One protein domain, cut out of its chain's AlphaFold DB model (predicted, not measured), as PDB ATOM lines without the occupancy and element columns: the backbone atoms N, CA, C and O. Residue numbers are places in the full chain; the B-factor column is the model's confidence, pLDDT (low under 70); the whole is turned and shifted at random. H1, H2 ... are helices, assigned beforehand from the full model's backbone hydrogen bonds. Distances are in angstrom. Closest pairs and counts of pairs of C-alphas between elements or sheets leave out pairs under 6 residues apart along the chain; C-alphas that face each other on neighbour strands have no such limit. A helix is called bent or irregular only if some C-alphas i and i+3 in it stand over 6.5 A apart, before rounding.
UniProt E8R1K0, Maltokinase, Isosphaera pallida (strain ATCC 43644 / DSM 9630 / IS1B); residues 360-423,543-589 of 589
ATOM      1  N   ALA A 360       8.487  46.453  -3.013       89.94
ATOM      2  CA  ALA A 360       8.811  45.708  -1.798       89.94
ATOM      3  C   ALA A 360       9.535  46.586  -0.756       89.94
ATOM      4  O   ALA A 360       9.306  46.445   0.441       89.94
ATOM      5  N   GLU A 361      10.365  47.546  -1.183       90.94
ATOM      6  CA  GLU A 361      10.992  48.533  -0.289       90.94
ATOM      7  C   GLU A 361       9.969  49.403   0.453       90.94
ATOM      8  O   GLU A 361      10.165  49.701   1.631       90.94
ATOM      9  N   ASP A 362       8.886  49.813  -0.213       93.06
ATOM     10  CA  ASP A 362       7.829  50.616   0.410       93.06
ATOM     11  C   ASP A 362       7.083  49.801   1.465       93.06
ATOM     12  O   ASP A 362       6.825  50.291   2.564       93.06
ATOM     13  N   HIS A 363       6.807  48.531   1.159       93.12
ATOM     14  CA  HIS A 363       6.195  47.612   2.110       93.12
ATOM     15  C   HIS A 363       7.084  47.363   3.331       93.12
ATOM     16  O   HIS A 363       6.616  47.413   4.467       93.12
ATOM     17  N   ARG A 364       8.386  47.146   3.114       92.25
ATOM     18  CA  ARG A 364       9.354  46.977   4.204       92.25
ATOM     19  C   ARG A 364       9.424  48.223   5.086       92.25
ATOM     20  O   ARG A 364       9.392  48.075   6.303       92.25
ATOM     21  N   ARG A 365       9.413  49.427   4.499       93.94
ATOM     22  CA  ARG A 365       9.370  50.689   5.259       93.94
ATOM     23  C   ARG A 365       8.121  50.784   6.138       93.94
ATOM     24  O   ARG A 365       8.249  51.107   7.313       93.94
ATOM     25  N   LEU A 366       6.942  50.456   5.601       95.00
ATOM     26  CA  LEU A 366       5.702  50.413   6.385       95.00
ATOM     27  C   LEU A 366       5.822  49.441   7.567       95.00
ATOM     28  O   LEU A 366       5.482  49.791   8.692       95.00
ATOM     29  N   LEU A 367       6.334  48.230   7.340       95.88
ATOM     30  CA  LEU A 367       6.500  47.243   8.410       95.88
ATOM     31  C   LEU A 367       7.536  47.666   9.459       95.88
ATOM     32  O   LEU A 367       7.373  47.343  10.636       95.88
ATOM     33  N   ASP A 368       8.577  48.396   9.062       96.06
ATOM     34  CA  ASP A 368       9.547  48.962   9.997       96.06
ATOM     35  C   ASP A 368       8.900  50.052  10.870       96.06
ATOM     36  O   ASP A 368       9.106  50.055  12.084       96.06
ATOM     37  N   GLU A 369       8.050  50.913  10.298       94.62
ATOM     38  CA  GLU A 369       7.250  51.898  11.047       94.62
ATOM     39  C   GLU A 369       6.272  51.225  12.024       94.62
ATOM     40  O   GLU A 369       6.170  51.632  13.186       94.62
ATOM     41  N   VAL A 370       5.597  50.161  11.582       96.06
ATOM     42  CA  VAL A 370       4.688  49.341  12.399       96.06
ATOM     43  C   VAL A 370       5.434  48.687  13.566       96.06
ATOM     44  O   VAL A 370       4.994  48.781  14.712       96.06
ATOM     45  N   ALA A 371       6.590  48.071  13.312       96.56
ATOM     46  CA  ALA A 371       7.412  47.447  14.348       96.56
ATOM     47  C   ALA A 371       7.969  48.475  15.348       96.56
ATOM     48  O   ALA A 371       8.034  48.220  16.550       96.56
ATOM     49  N   GLU A 372       8.361  49.649  14.856       95.62
ATOM     50  CA  GLU A 372       8.836  50.768  15.666       95.62
ATOM     51  C   GLU A 372       7.725  51.321  16.569       95.62
ATOM     52  O   GLU A 372       7.947  51.556  17.757       95.62
ATOM     53  N   ARG A 373       6.502  51.467  16.042       94.62
ATOM     54  CA  ARG A 373       5.325  51.850  16.833       94.62
ATOM     55  C   ARG A 373       4.993  50.798  17.889       94.62
ATOM     56  O   ARG A 373       4.811  51.163  19.046       94.62
ATOM     57  N   TRP A 374       4.989  49.516  17.524       95.50
ATOM     58  CA  TRP A 374       4.766  48.421  18.470       95.50
ATOM     59  C   TRP A 374       5.760  48.448  19.635       95.50
ATOM     60  O   TRP A 374       5.342  48.421  20.786       95.50
ATOM     61  N   ARG A 375       7.064  48.609  19.366       95.25
ATOM     62  CA  ARG A 375       8.095  48.636  20.420       95.25
ATOM     63  C   ARG A 375       7.885  49.751  21.449       95.25
ATOM     64  O   ARG A 375       8.302  49.608  22.594       95.25
ATOM     65  N   ARG A 376       7.266  50.868  21.048       92.38
ATOM     66  CA  ARG A 376       6.897  51.951  21.974       92.38
ATOM     67  C   ARG A 376       5.647  51.629  22.790       92.38
ATOM     68  O   ARG A 376       5.574  52.044  23.939       92.38
ATOM     69  N   LEU A 377       4.682  50.922  22.202       92.19
ATOM     70  CA  LEU A 377       3.387  50.626  22.825       92.19
ATOM     71  C   LEU A 377       3.403  49.372  23.702       92.19
ATOM     72  O   LEU A 377       2.681  49.324  24.690       92.19
ATOM     73  N   GLU A 378       4.228  48.375  23.388       92.50
ATOM     74  CA  GLU A 378       4.312  47.111  24.130       92.50
ATOM     75  C   GLU A 378       4.574  47.304  25.642       92.50
ATOM     76  O   GLU A 378       3.855  46.702  26.449       92.50
ATOM     77  N   PRO A 379       5.504  48.180  26.081       90.00
ATOM     78  CA  PRO A 379       5.682  48.449  27.507       90.00
ATOM     79  C   PRO A 379       4.456  49.112  28.154       90.00
ATOM     80  O   PRO A 379       4.122  48.786  29.289       90.00
ATOM     81  N   LEU A 380       3.768  50.007  27.432       87.25
ATOM     82  CA  LEU A 380       2.570  50.702  27.926       87.25
ATOM     83  C   LEU A 380       1.383  49.742  28.071       87.25
ATOM     84  O   LEU A 380       0.647  49.803  29.051       87.25
ATOM     85  N   LEU A 381       1.231  48.813  27.124       84.56
ATOM     86  CA  LEU A 381       0.260  47.723  27.210       84.56
ATOM     87  C   LEU A 381       0.529  46.814  28.409       84.56
ATOM     88  O   LEU A 381      -0.403  46.397  29.091       84.56
ATOM     89  N   THR A 382       1.802  46.511  28.668       78.62
ATOM     90  CA  THR A 382       2.191  45.662  29.799       78.62
ATOM     91  C   THR A 382       1.860  46.331  31.133       78.62
ATOM     92  O   THR A 382       1.387  45.662  32.045       78.62
ATOM     93  N   ASP A 383       2.045  47.648  31.245       80.31
ATOM     94  CA  ASP A 383       1.634  48.416  32.429       80.31
ATOM     95  C   ASP A 383       0.102  48.418  32.599       80.31
ATOM     96  O   ASP A 383      -0.420  48.170  33.691       80.31
ATOM     97  N   HIS A 384      -0.626  48.569  31.486       77.12
ATOM     98  CA  HIS A 384      -2.089  48.538  31.438       77.12
ATOM     99  C   HIS A 384      -2.692  47.204  31.925       77.12
ATOM    100  O   HIS A 384      -3.754  47.210  32.550       77.12
ATOM    101  N   LEU A 385      -2.007  46.062  31.742       75.44
ATOM    102  CA  LEU A 385      -2.449  44.738  32.229       75.44
ATOM    103  C   LEU A 385      -2.827  44.725  33.719       75.44
ATOM    104  O   LEU A 385      -3.725  43.982  34.123       75.44
ATOM    105  N   SER A 386      -2.172  45.566  34.522       71.50
ATOM    106  CA  SER A 386      -2.367  45.679  35.973       71.50
ATOM    107  C   SER A 386      -3.787  46.104  36.372       71.50
ATOM    108  O   SER A 386      -4.189  45.904  37.520       71.50
ATOM    109  N   HIS A 387      -4.547  46.685  35.438       71.12
ATOM    110  CA  HIS A 387      -5.841  47.320  35.690       71.12
ATOM    111  C   HIS A 387      -6.984  46.781  34.809       71.12
ATOM    112  O   HIS A 387      -8.045  47.398  34.758       71.12
ATOM    113  N   THR A 388      -6.801  45.636  34.138       75.56
ATOM    114  CA  THR A 388      -7.757  45.102  33.141       75.56
ATOM    115  C   THR A 388      -8.402  43.771  33.536       75.56
ATOM    116  O   THR A 388      -8.056  43.139  34.536       75.56
ATOM    117  N   THR A 389      -9.394  43.341  32.748       79.44
ATOM    118  CA  THR A 389     -10.113  42.071  32.957       79.44
ATOM    119  C   THR A 389      -9.289  40.853  32.503       79.44
ATOM    120  O   THR A 389      -8.497  40.977  31.574       79.44
ATOM    121  N   PRO A 390      -9.515  39.631  33.037       82.00
ATOM    122  CA  PRO A 390      -8.768  38.435  32.612       82.00
ATOM    123  C   PRO A 390      -8.863  38.111  31.110       82.00
ATOM    124  O   PRO A 390      -7.928  37.580  30.519       82.00
ATOM    125  N   ILE A 391      -9.996  38.432  30.476       76.44
ATOM    126  CA  ILE A 391     -10.200  38.230  29.031       76.44
ATOM    127  C   ILE A 391      -9.328  39.199  28.224       76.44
ATOM    128  O   ILE A 391      -8.742  38.834  27.205       76.44
ATOM    129  N   GLU A 392      -9.247  40.442  28.683       80.69
ATOM    130  CA  GLU A 392      -8.414  41.469  28.074       80.69
ATOM    131  C   GLU A 392      -6.929  41.169  28.283       80.69
ATOM    132  O   GLU A 392      -6.170  41.234  27.320       80.69
ATOM    133  N   GLN A 393      -6.542  40.693  29.471       85.50
ATOM    134  CA  GLN A 393      -5.189  40.202  29.752       85.50
ATOM    135  C   GLN A 393      -4.774  39.089  28.784       85.50
ATOM    136  O   GLN A 393      -3.742  39.206  28.129       85.50
ATOM    137  N   ALA A 394      -5.614  38.064  28.598       86.88
ATOM    138  CA  ALA A 394      -5.340  36.988  27.641       86.88
ATOM    139  C   ALA A 394      -5.217  37.501  26.192       86.88
ATOM    140  O   ALA A 394      -4.406  37.002  25.411       86.88
ATOM    141  N   THR A 395      -6.005  38.518  25.822       87.88
ATOM    142  CA  THR A 395      -5.927  39.145  24.493       87.88
ATOM    143  C   THR A 395      -4.608  39.898  24.318       87.88
ATOM    144  O   THR A 395      -3.955  39.747  23.288       87.88
ATOM    145  N   VAL A 396      -4.185  40.670  25.323       89.44
ATOM    146  CA  VAL A 396      -2.895  41.370  25.320       89.44
ATOM    147  C   VAL A 396      -1.742  40.374  25.242       89.44
ATOM    148  O   VAL A 396      -0.880  40.538  24.387       89.44
ATOM    149  N   GLU A 397      -1.737  39.318  26.060       89.81
ATOM    150  CA  GLU A 397      -0.702  38.274  26.029       89.81
ATOM    151  C   GLU A 397      -0.582  37.630  24.641       89.81
ATOM    152  O   GLU A 397       0.523  37.459  24.120       89.81
ATOM    153  N   MET A 398      -1.719  37.330  24.004       89.94
ATOM    154  CA  MET A 398      -1.749  36.788  22.647       89.94
ATOM    155  C   MET A 398      -1.178  37.769  21.617       89.94
ATOM    156  O   MET A 398      -0.399  37.358  20.755       89.94
ATOM    157  N   VAL A 399      -1.539  39.055  21.694       92.69
ATOM    158  CA  VAL A 399      -0.997  40.085  20.795       92.69
ATOM    159  C   VAL A 399       0.503  40.253  21.023       92.69
ATOM    160  O   VAL A 399       1.257  40.225  20.057       92.69
ATOM    161  N   VAL A 400       0.960  40.344  22.274       92.50
ATOM    162  CA  VAL A 400       2.385  40.484  22.610       92.50
ATOM    163  C   VAL A 400       3.204  39.314  22.066       92.50
ATOM    164  O   VAL A 400       4.244  39.520  21.442       92.50
ATOM    165  N   ALA A 401       2.713  38.083  22.226       91.81
ATOM    166  CA  ALA A 401       3.387  36.900  21.703       91.81
ATOM    167  C   ALA A 401       3.328  36.801  20.165       91.81
ATOM    168  O   ALA A 401       4.289  36.360  19.529       91.81
ATOM    169  N   GLY A 402       2.200  37.180  19.559       93.44
ATOM    170  CA  GLY A 402       1.924  36.978  18.136       93.44
ATOM    171  C   GLY A 402       2.426  38.091  17.214       93.44
ATOM    172  O   GLY A 402       2.789  37.819  16.067       93.44
ATOM    173  N   PHE A 403       2.495  39.335  17.692       94.94
ATOM    174  CA  PHE A 403       2.764  40.500  16.847       94.94
ATOM    175  C   PHE A 403       4.132  40.449  16.138       94.94
ATOM    176  O   PHE A 403       4.182  40.693  14.926       94.94
ATOM    177  N   PRO A 404       5.244  40.045  16.790       94.69
ATOM    178  CA  PRO A 404       6.523  39.881  16.094       94.69
ATOM    179  C   PRO A 404       6.466  38.838  14.965       94.69
ATOM    180  O   PRO A 404       7.075  39.022  13.907       94.69
ATOM    181  N   ALA A 405       5.714  37.748  15.161       93.75
ATOM    182  CA  ALA A 405       5.527  36.712  14.147       93.75
ATOM    183  C   ALA A 405       4.661  37.208  12.978       93.75
ATOM    184  O   ALA A 405       4.980  36.923  11.822       93.75
ATOM    185  N   LEU A 406       3.620  38.004  13.258       93.50
ATOM    186  CA  LEU A 406       2.820  38.691  12.243       93.50
ATOM    187  C   LEU A 406       3.700  39.578  11.350       93.50
ATOM    188  O   LEU A 406       3.676  39.405  10.131       93.50
ATOM    189  N   VAL A 407       4.508  40.470  11.935       94.44
ATOM    190  CA  VAL A 407       5.385  41.381  11.173       94.44
ATOM    191  C   VAL A 407       6.365  40.601  10.296       94.44
ATOM    192  O   VAL A 407       6.537  40.920   9.120       94.44
ATOM    193  N   ASN A 408       6.979  39.543  10.833       92.62
ATOM    194  CA  ASN A 408       7.899  38.706  10.063       92.62
ATOM    195  C   ASN A 408       7.202  37.976   8.908       92.62
ATOM    196  O   ASN A 408       7.741  37.940   7.803       92.62
ATOM    197  N   ARG A 409       5.997  37.437   9.132       90.75
ATOM    198  CA  ARG A 409       5.193  36.787   8.085       90.75
ATOM    199  C   ARG A 409       4.862  37.760   6.952       90.75
ATOM    200  O   ARG A 409       5.095  37.418   5.797       90.75
ATOM    201  N   LEU A 410       4.386  38.965   7.276       91.44
ATOM    202  CA  LEU A 410       4.075  39.992   6.272       91.44
ATOM    203  C   LEU A 410       5.327  40.418   5.495       91.44
ATOM    204  O   LEU A 410       5.276  40.549   4.275       91.44
ATOM    205  N   ARG A 411       6.475  40.541   6.175       90.62
ATOM    206  CA  ARG A 411       7.751  40.887   5.534       90.62
ATOM    207  C   ARG A 411       8.185  39.833   4.514       90.62
ATOM    208  O   ARG A 411       8.561  40.195   3.408       90.62
ATOM    209  N   VAL A 412       8.114  38.550   4.874       87.38
ATOM    210  CA  VAL A 412       8.506  37.439   3.984       87.38
ATOM    211  C   VAL A 412       7.564  37.320   2.783       87.38
ATOM    212  O   VAL A 412       8.015  37.042   1.679       87.38
ATOM    213  N   GLN A 413       6.263  37.549   2.977       84.69
ATOM    214  CA  GLN A 413       5.273  37.483   1.897       84.69
ATOM    215  C   GLN A 413       5.428  38.610   0.864       84.69
ATOM    216  O   GLN A 413       5.084  38.429  -0.302       84.69
ATOM    217  N   ALA A 414       5.933  39.773   1.276       79.69
ATOM    218  CA  ALA A 414       5.942  40.964   0.439       79.69
ATOM    219  C   ALA A 414       6.887  40.879  -0.767       79.69
ATOM    220  O   ALA A 414       6.508  41.329  -1.846       79.69
ATOM    221  N   ASP A 415       8.086  40.311  -0.602       75.62
ATOM    222  CA  ASP A 415       9.130  40.362  -1.637       75.62
ATOM    223  C   ASP A 415       8.678  39.690  -2.950       75.62
ATOM    224  O   ASP A 415       8.852  40.262  -4.028       75.62
ATOM    225  N   ASP A 416       8.008  38.536  -2.865       75.69
ATOM    226  CA  ASP A 416       7.534  37.803  -4.045       75.69
ATOM    227  C   ASP A 416       6.174  38.305  -4.553       75.69
ATOM    228  O   ASP A 416       5.963  38.414  -5.764       75.69
ATOM    229  N   LEU A 417       5.237  38.614  -3.649       80.25
ATOM    230  CA  LEU A 417       3.856  38.944  -4.019       80.25
ATOM    231  C   LEU A 417       3.729  40.356  -4.596       80.25
ATOM    232  O   LEU A 417       3.054  40.555  -5.607       80.25
ATOM    233  N   VAL A 418       4.408  41.337  -3.995       79.38
ATOM    234  CA  VAL A 418       4.350  42.736  -4.449       79.38
ATOM    235  C   VAL A 418       4.974  42.874  -5.838       79.38
ATOM    236  O   VAL A 418       4.446  43.597  -6.682       79.38
ATOM    237  N   ALA A 419       6.055  42.140  -6.109       74.31
ATOM    238  CA  ALA A 419       6.697  42.142  -7.419       74.31
ATOM    239  C   ALA A 419       5.780  41.597  -8.530       74.31
ATOM    240  O   ALA A 419       5.807  42.104  -9.651       74.31
ATOM    241  N   GLN A 420       4.950  40.595  -8.226       77.81
ATOM    242  CA  GLN A 420       4.052  39.962  -9.199       77.81
ATOM    243  C   GLN A 420       2.795  40.793  -9.475       77.81
ATOM    244  O   GLN A 420       2.383  40.907 -10.628       77.81
ATOM    245  N   ALA A 421       2.207  41.402  -8.442       79.38
ATOM    246  CA  ALA A 421       0.961  42.161  -8.569       79.38
ATOM    247  C   ALA A 421       1.147  43.584  -9.130       79.38
ATOM    248  O   ALA A 421       0.174  44.216  -9.532       79.38
ATOM    249  N   SER A 422       2.385  44.101  -9.161       79.12
ATOM    250  CA  SER A 422       2.707  45.475  -9.598       79.12
ATOM    251  C   SER A 422       1.758  46.558  -9.031       79.12
ATOM    252  O   SER A 422       1.223  47.371  -9.794       79.12
ATOM    253  N   PRO A 423       1.516  46.591  -7.702       89.94
ATOM    254  CA  PRO A 423       0.611  47.558  -7.093       89.94
ATOM    255  C   PRO A 423       1.133  48.991  -7.242       89.94
ATOM    256  O   PRO A 423       2.297  49.234  -7.574       89.94
ATOM    257  N   ALA A 543      -3.310  37.837  -3.409       89.56
ATOM    258  CA  ALA A 543      -2.442  37.596  -2.261       89.56
ATOM    259  C   ALA A 543      -1.598  38.832  -1.892       89.56
ATOM    260  O   ALA A 543      -1.407  39.107  -0.709       89.56
ATOM    261  N   ALA A 544      -1.142  39.611  -2.879       90.50
ATOM    262  CA  ALA A 544      -0.386  40.836  -2.630       90.50
ATOM    263  C   ALA A 544      -1.248  41.904  -1.943       90.50
ATOM    264  O   ALA A 544      -0.817  42.517  -0.966       90.50
ATOM    265  N   SER A 545      -2.481  42.090  -2.411       92.31
ATOM    266  CA  SER A 545      -3.454  43.014  -1.837       92.31
ATOM    267  C   SER A 545      -3.807  42.618  -0.409       92.31
ATOM    268  O   SER A 545      -3.799  43.476   0.467       92.31
ATOM    269  N   ARG A 546      -4.023  41.324  -0.135       92.50
ATOM    270  CA  ARG A 546      -4.239  40.814   1.230       92.50
ATOM    271  C   ARG A 546      -3.046  41.112   2.148       92.50
ATOM    272  O   ARG A 546      -3.244  41.628   3.245       92.50
ATOM    273  N   THR A 547      -1.809  40.875   1.699       92.69
ATOM    274  CA  THR A 547      -0.597  41.184   2.484       92.69
ATOM    275  C   THR A 547      -0.447  42.685   2.756       92.69
ATOM    276  O   THR A 547      -0.160  43.083   3.887       92.69
ATOM    277  N   ILE A 548      -0.670  43.542   1.754       94.62
ATOM    278  CA  ILE A 548      -0.588  45.002   1.919       94.62
ATOM    279  C   ILE A 548      -1.711  45.520   2.830       94.62
ATOM    280  O   ILE A 548      -1.459  46.359   3.696       94.62
ATOM    281  N   LEU A 549      -2.933  45.008   2.671       95.69
ATOM    282  CA  LEU A 549      -4.078  45.366   3.504       95.69
ATOM    283  C   LEU A 549      -3.840  44.980   4.969       95.69
ATOM    284  O   LEU A 549      -4.037  45.811   5.850       95.69
ATOM    285  N   ALA A 550      -3.338  43.771   5.233       95.12
ATOM    286  CA  ALA A 550      -3.010  43.321   6.585       95.12
ATOM    287  C   ALA A 550      -1.960  44.216   7.270       95.12
ATOM    288  O   ALA A 550      -2.093  44.524   8.457       95.12
ATOM    289  N   ALA A 551      -0.952  44.694   6.530       95.81
ATOM    290  CA  ALA A 551       0.030  45.641   7.061       95.81
ATOM    291  C   ALA A 551      -0.605  46.995   7.435       95.81
ATOM    292  O   ALA A 551      -0.296  47.547   8.490       95.81
ATOM    293  N   HIS A 552      -1.528  47.512   6.616       96.94
ATOM    294  CA  HIS A 552      -2.249  48.750   6.929       96.94
ATOM    295  C   HIS A 552      -3.280  48.591   8.054       96.94
ATOM    296  O   HIS A 552      -3.438  49.515   8.851       96.94
ATOM    297  N   LEU A 553      -3.933  47.432   8.174       96.88
ATOM    298  CA  LEU A 553      -4.791  47.114   9.319       96.88
ATOM    299  C   LEU A 553      -3.984  47.101  10.623       96.88
ATOM    300  O   LEU A 553      -4.445  47.651  11.621       96.88
ATOM    301  N   ALA A 554      -2.769  46.540  10.606       96.56
ATOM    302  CA  ALA A 554      -1.864  46.575  11.753       96.56
ATOM    303  C   ALA A 554      -1.422  48.010  12.098       96.56
ATOM    304  O   ALA A 554      -1.510  48.397  13.262       96.56
ATOM    305  N   ASP A 555      -0.999  48.820  11.115       95.56
ATOM    306  CA  ASP A 555      -0.628  50.231  11.351       95.56
ATOM    307  C   ASP A 555      -1.791  51.025  11.959       95.56
ATOM    308  O   ASP A 555      -1.621  51.699  12.978       95.56
ATOM    309  N   LYS A 556      -2.995  50.896  11.384       94.94
ATOM    310  CA  LYS A 556      -4.184  51.608  11.866       94.94
ATOM    311  C   LYS A 556      -4.582  51.158  13.272       94.94
ATOM    312  O   LYS A 556      -4.818  52.016  14.117       94.94
ATOM    313  N   ALA A 557      -4.571  49.856  13.557       94.69
ATOM    314  CA  ALA A 557      -4.899  49.346  14.887       94.69
ATOM    315  C   ALA A 557      -3.881  49.782  15.958       94.69
ATOM    316  O   ALA A 557      -4.264  50.067  17.088       94.69
ATOM    317  N   LEU A 558      -2.590  49.897  15.623       94.44
ATOM    318  CA  LEU A 558      -1.597  50.452  16.550       94.44
ATOM    319  C   LEU A 558      -1.744  51.966  16.742       94.44
ATOM    320  O   LEU A 558      -1.481  52.472  17.831       94.44
ATOM    321  N   TYR A 559      -2.122  52.706  15.695       90.50
ATOM    322  CA  TYR A 559      -2.451  54.128  15.816       90.50
ATOM    323  C   TYR A 559      -3.647  54.339  16.753       90.50
ATOM    324  O   TYR A 559      -3.588  55.175  17.650       90.50
ATOM    325  N   GLU A 560      -4.704  53.549  16.564       91.44
ATOM    326  CA  GLU A 560      -5.887  53.523  17.424       91.44
ATOM    327  C   GLU A 560      -5.509  53.167  18.861       91.44
ATOM    328  O   GLU A 560      -5.873  53.888  19.781       91.44
ATOM    329  N   LEU A 561      -4.697  52.128  19.064       90.75
ATOM    330  CA  LEU A 561      -4.246  51.723  20.392       90.75
ATOM    331  C   LEU A 561      -3.513  52.843  21.145       90.75
ATOM    332  O   LEU A 561      -3.809  53.086  22.311       90.75
ATOM    333  N   ASP A 562      -2.571  53.521  20.486       88.75
ATOM    334  CA  ASP A 562      -1.866  54.676  21.058       88.75
ATOM    335  C   ASP A 562      -2.857  55.773  21.469       88.75
ATOM    336  O   ASP A 562      -2.794  56.327  22.569       88.75
ATOM    337  N   TYR A 563      -3.833  56.056  20.605       83.31
ATOM    338  CA  TYR A 563      -4.864  57.042  20.888       83.31
ATOM    339  C   TYR A 563      -5.744  56.646  22.083       83.31
ATOM    340  O   TYR A 563      -5.933  57.466  22.986       83.31
ATOM    341  N   GLU A 564      -6.255  55.413  22.124       86.38
ATOM    342  CA  GLU A 564      -7.144  54.960  23.200       86.38
ATOM    343  C   GLU A 564      -6.409  54.864  24.542       86.38
ATOM    344  O   GLU A 564      -6.948  55.310  25.552       86.38
ATOM    345  N   LEU A 565      -5.150  54.406  24.573       83.81
ATOM    346  CA  LEU A 565      -4.346  54.383  25.805       83.81
ATOM    347  C   LEU A 565      -4.214  55.775  26.444       83.81
ATOM    348  O   LEU A 565      -4.224  55.897  27.667       83.81
ATOM    349  N   ASN A 566      -4.112  56.823  25.625       75.69
ATOM    350  CA  ASN A 566      -3.912  58.191  26.102       75.69
ATOM    351  C   ASN A 566      -5.216  58.958  26.381       75.69
ATOM    352  O   ASN A 566      -5.184  59.950  27.107       75.69
ATOM    353  N   ASN A 567      -6.347  58.549  25.795       72.38
ATOM    354  CA  ASN A 567      -7.590  59.331  25.843       72.38
ATOM    355  C   ASN A 567      -8.794  58.561  26.405       72.38
ATOM    356  O   ASN A 567      -9.691  59.190  26.965       72.38
ATOM    357  N   ARG A 568      -8.858  57.235  26.217       76.56
ATOM    358  CA  ARG A 568      -9.998  56.369  26.578       76.56
ATOM    359  C   ARG A 568      -9.538  54.946  26.918       76.56
ATOM    360  O   ARG A 568      -9.748  54.026  26.125       76.56
ATOM    361  N   PRO A 569      -8.956  54.727  28.106       77.25
ATOM    362  CA  PRO A 569      -8.449  53.410  28.485       77.25
ATOM    363  C   PRO A 569      -9.487  52.279  28.364       77.25
ATOM    364  O   PRO A 569      -9.134  51.178  27.959       77.25
ATOM    365  N   ASP A 570     -10.777  52.557  28.592       76.56
ATOM    366  CA  ASP A 570     -11.862  51.565  28.466       76.56
ATOM    367  C   ASP A 570     -12.087  51.058  27.024       76.56
ATOM    368  O   ASP A 570     -12.756  50.047  26.798       76.56
ATOM    369  N   TRP A 571     -11.552  51.759  26.017       82.38
ATOM    370  CA  TRP A 571     -11.730  51.444  24.595       82.38
ATOM    371  C   TRP A 571     -10.557  50.651  24.008       82.38
ATOM    372  O   TRP A 571     -10.649  50.179  22.874       82.38
ATOM    373  N   VAL A 572      -9.494  50.420  24.786       85.69
ATOM    374  CA  VAL A 572      -8.277  49.686  24.384       85.69
ATOM    375  C   VAL A 572      -8.586  48.273  23.870       85.69
ATOM    376  O   VAL A 572      -7.940  47.789  22.934       85.69
ATOM    377  N   SER A 573      -9.635  47.633  24.390       83.94
ATOM    378  CA  SER A 573     -10.074  46.312  23.928       83.94
ATOM    379  C   SER A 573     -10.441  46.245  22.433       83.94
ATOM    380  O   SER A 573     -10.400  45.158  21.851       83.94
ATOM    381  N   ILE A 574     -10.800  47.367  21.792       84.94
ATOM    382  CA  ILE A 574     -11.192  47.423  20.372       84.94
ATOM    383  C   ILE A 574      -9.982  47.197  19.449       84.94
ATOM    384  O   ILE A 574      -9.979  46.189  18.730       84.94
ATOM    385  N   PRO A 575      -8.940  48.056  19.456       90.88
ATOM    386  CA  PRO A 575      -7.758  47.838  18.627       90.88
ATOM    387  C   PRO A 575      -7.032  46.533  18.982       90.88
ATOM    388  O   PRO A 575      -6.534  45.855  18.082       90.88
ATOM    389  N   LEU A 576      -7.049  46.106  20.253       89.94
ATOM    390  CA  LEU A 576      -6.472  44.822  20.668       89.94
ATOM    391  C   LEU A 576      -7.130  43.619  19.988       89.94
ATOM    392  O   LEU A 576      -6.420  42.733  19.524       89.94
ATOM    393  N   LYS A 577      -8.465  43.585  19.877       87.44
ATOM    394  CA  LYS A 577      -9.172  42.515  19.149       87.44
ATOM    395  C   LYS A 577      -8.803  42.491  17.664       87.44
ATOM    396  O   LYS A 577      -8.661  41.413  17.091       87.44
ATOM    397  N   GLY A 578      -8.627  43.664  17.053       88.81
ATOM    398  CA  GLY A 578      -8.159  43.781  15.669       88.81
ATOM    399  C   GLY A 578      -6.759  43.187  15.486       88.81
ATOM    400  O   GLY A 578      -6.554  42.342  14.616       88.81
ATOM    401  N   LEU A 579      -5.818  43.565  16.357       92.81
ATOM    402  CA  LEU A 579      -4.447  43.038  16.360       92.81
ATOM    403  C   LEU A 579      -4.406  41.532  16.634       92.81
ATOM    404  O   LEU A 579      -3.683  40.800  15.962       92.81
ATOM    405  N   ALA A 580      -5.208  41.068  17.589       91.19
ATOM    406  CA  ALA A 580      -5.372  39.665  17.940       91.19
ATOM    407  C   ALA A 580      -5.780  38.817  16.731       91.19
ATOM    408  O   ALA A 580      -5.140  37.810  16.437       91.19
ATOM    409  N   ALA A 581      -6.802  39.261  15.998       88.69
ATOM    410  CA  ALA A 581      -7.276  38.573  14.805       88.69
ATOM    411  C   ALA A 581      -6.228  38.548  13.677       88.69
ATOM    412  O   ALA A 581      -6.137  37.556  12.967       88.69
ATOM    413  N   LEU A 582      -5.393  39.585  13.537       91.06
ATOM    414  CA  LEU A 582      -4.268  39.568  12.591       91.06
ATOM    415  C   LEU A 582      -3.152  38.604  13.028       91.06
ATOM    416  O   LEU A 582      -2.483  37.997  12.187       91.06
ATOM    417  N   CYS A 583      -2.920  38.473  14.336       90.81
ATOM    418  CA  CYS A 583      -1.899  37.581  14.887       90.81
ATOM    419  C   CYS A 583      -2.269  36.100  14.746       90.81
ATOM    420  O   CYS A 583      -1.362  35.272  14.668       90.81
ATOM    421  N   ASP A 584      -3.559  35.767  14.684       81.88
ATOM    422  CA  ASP A 584      -4.024  34.394  14.514       81.88
ATOM    423  C   ASP A 584      -3.759  33.894  13.074       81.88
ATOM    424  O   ASP A 584      -4.329  34.413  12.112       81.88
ATOM    425  N   PRO A 585      -2.894  32.883  12.870       61.97
ATOM    426  CA  PRO A 585      -2.642  32.327  11.544       61.97
ATOM    427  C   PRO A 585      -3.825  31.535  10.964       61.97
ATOM    428  O   PRO A 585      -3.808  31.249   9.768       61.97
ATOM    429  N   GLY A 586      -4.819  31.165  11.781       51.81
ATOM    430  CA  GLY A 586      -6.029  30.448  11.369       51.81
ATOM    431  C   GLY A 586      -7.192  31.350  10.952       51.81
ATOM    432  O   GLY A 586      -8.128  30.871  10.310       51.81
ATOM    433  N   VAL A 587      -7.135  32.645  11.272       53.56
ATOM    434  CA  VAL A 587      -8.130  33.639  10.860       53.56
ATOM    435  C   VAL A 587      -7.572  34.385   9.652       53.56
ATOM    436  O   VAL A 587      -6.694  35.234   9.766       53.56
ATOM    437  N   GLY A 588      -8.052  34.029   8.459       47.72
ATOM    438  CA  GLY A 588      -7.805  34.836   7.267       47.72
ATOM    439  C   GLY A 588      -8.531  36.172   7.408       47.72
ATOM    440  O   GLY A 588      -9.740  36.176   7.637       47.72
ATOM    441  N   TYR A 589      -7.794  37.277   7.301       46.66
ATOM    442  CA  TYR A 589      -8.358  38.616   7.134       46.66
ATOM    443  C   TYR A 589      -8.565  38.928   5.655       46.66
ATOM    444  O   TYR A 589      -7.702  38.538   4.835       46.66
TER     445      TYR A 589
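What this domain is: This is residues 360 to 423 and 543 to 589 of the 589 residues of the protein "Maltokinase" of Isosphaera pallida (strain ATCC 43644 / DSM 9630 / IS1B) (UniProt E8R1K0). Three long helical pieces, H1a, H2b and H3, form an elongated up-and-down bundle, each running against the one before it, and the hairpin of H1b and H2a extends it at one end. H4 folds back from H3 and packs on H3 and H2a. The printed part has 111 residues with four named helices, H1 to H4 in order, and no named strand; the class is all helix. It is compact, with a radius of gyration of the C-alphas of 14.3 A, and spans 46 by 26 by 18 A.

Where its parts are: Find C-alpha 360 at (8.811, 45.708, -1.798), where H1, residues 360 to 387, begins. By its hydrogen bonds it was assigned as one helix, but it is bent, C-alphas 376 and 379 being 6.7 A apart: H1a is 360 to 376, 24.7 A long, and H1b 379 to 387. H2, residues 390 to 421, likewise assigned as one helix, is bent, with C-alphas 401 and 404 7.1 A apart: H2a is 390 to 401, and H2b 404 to 421, 25.4 A, with a kink of 44 degrees near residue 415. H3, 543 to 567, is 35.9 A long; H4, 573 to 583, ends at C-alpha (-1.899, 37.581, 14.887).

How they stand to each other: Look at Ala 360 and Asp 415, the closest C-alphas of H1a and H2b, which touch at 5.4 A, opposite ways. H3 touches H1a with residues 548 to 558 alone, closest at C-alphas Val 370 and Asp 555, 5.5 A. H3 and H4, a hairpin, touch at C-alphas Ala 557 and Pro 575, 4.9 A. Every O i to N i+4 pair is within hydrogen-bond range in H1a, H2a, H3 and H4, against 3 of 5 in H1b and 11 of 14 in H2b.

The domain as a whole: Residues 424 to 542 are not printed; C-alphas 423 and 543 are 11.5 A apart. The links H1 to H2 and H3 to H4 are tight. Residues 585 to 589 have pLDDT under 70.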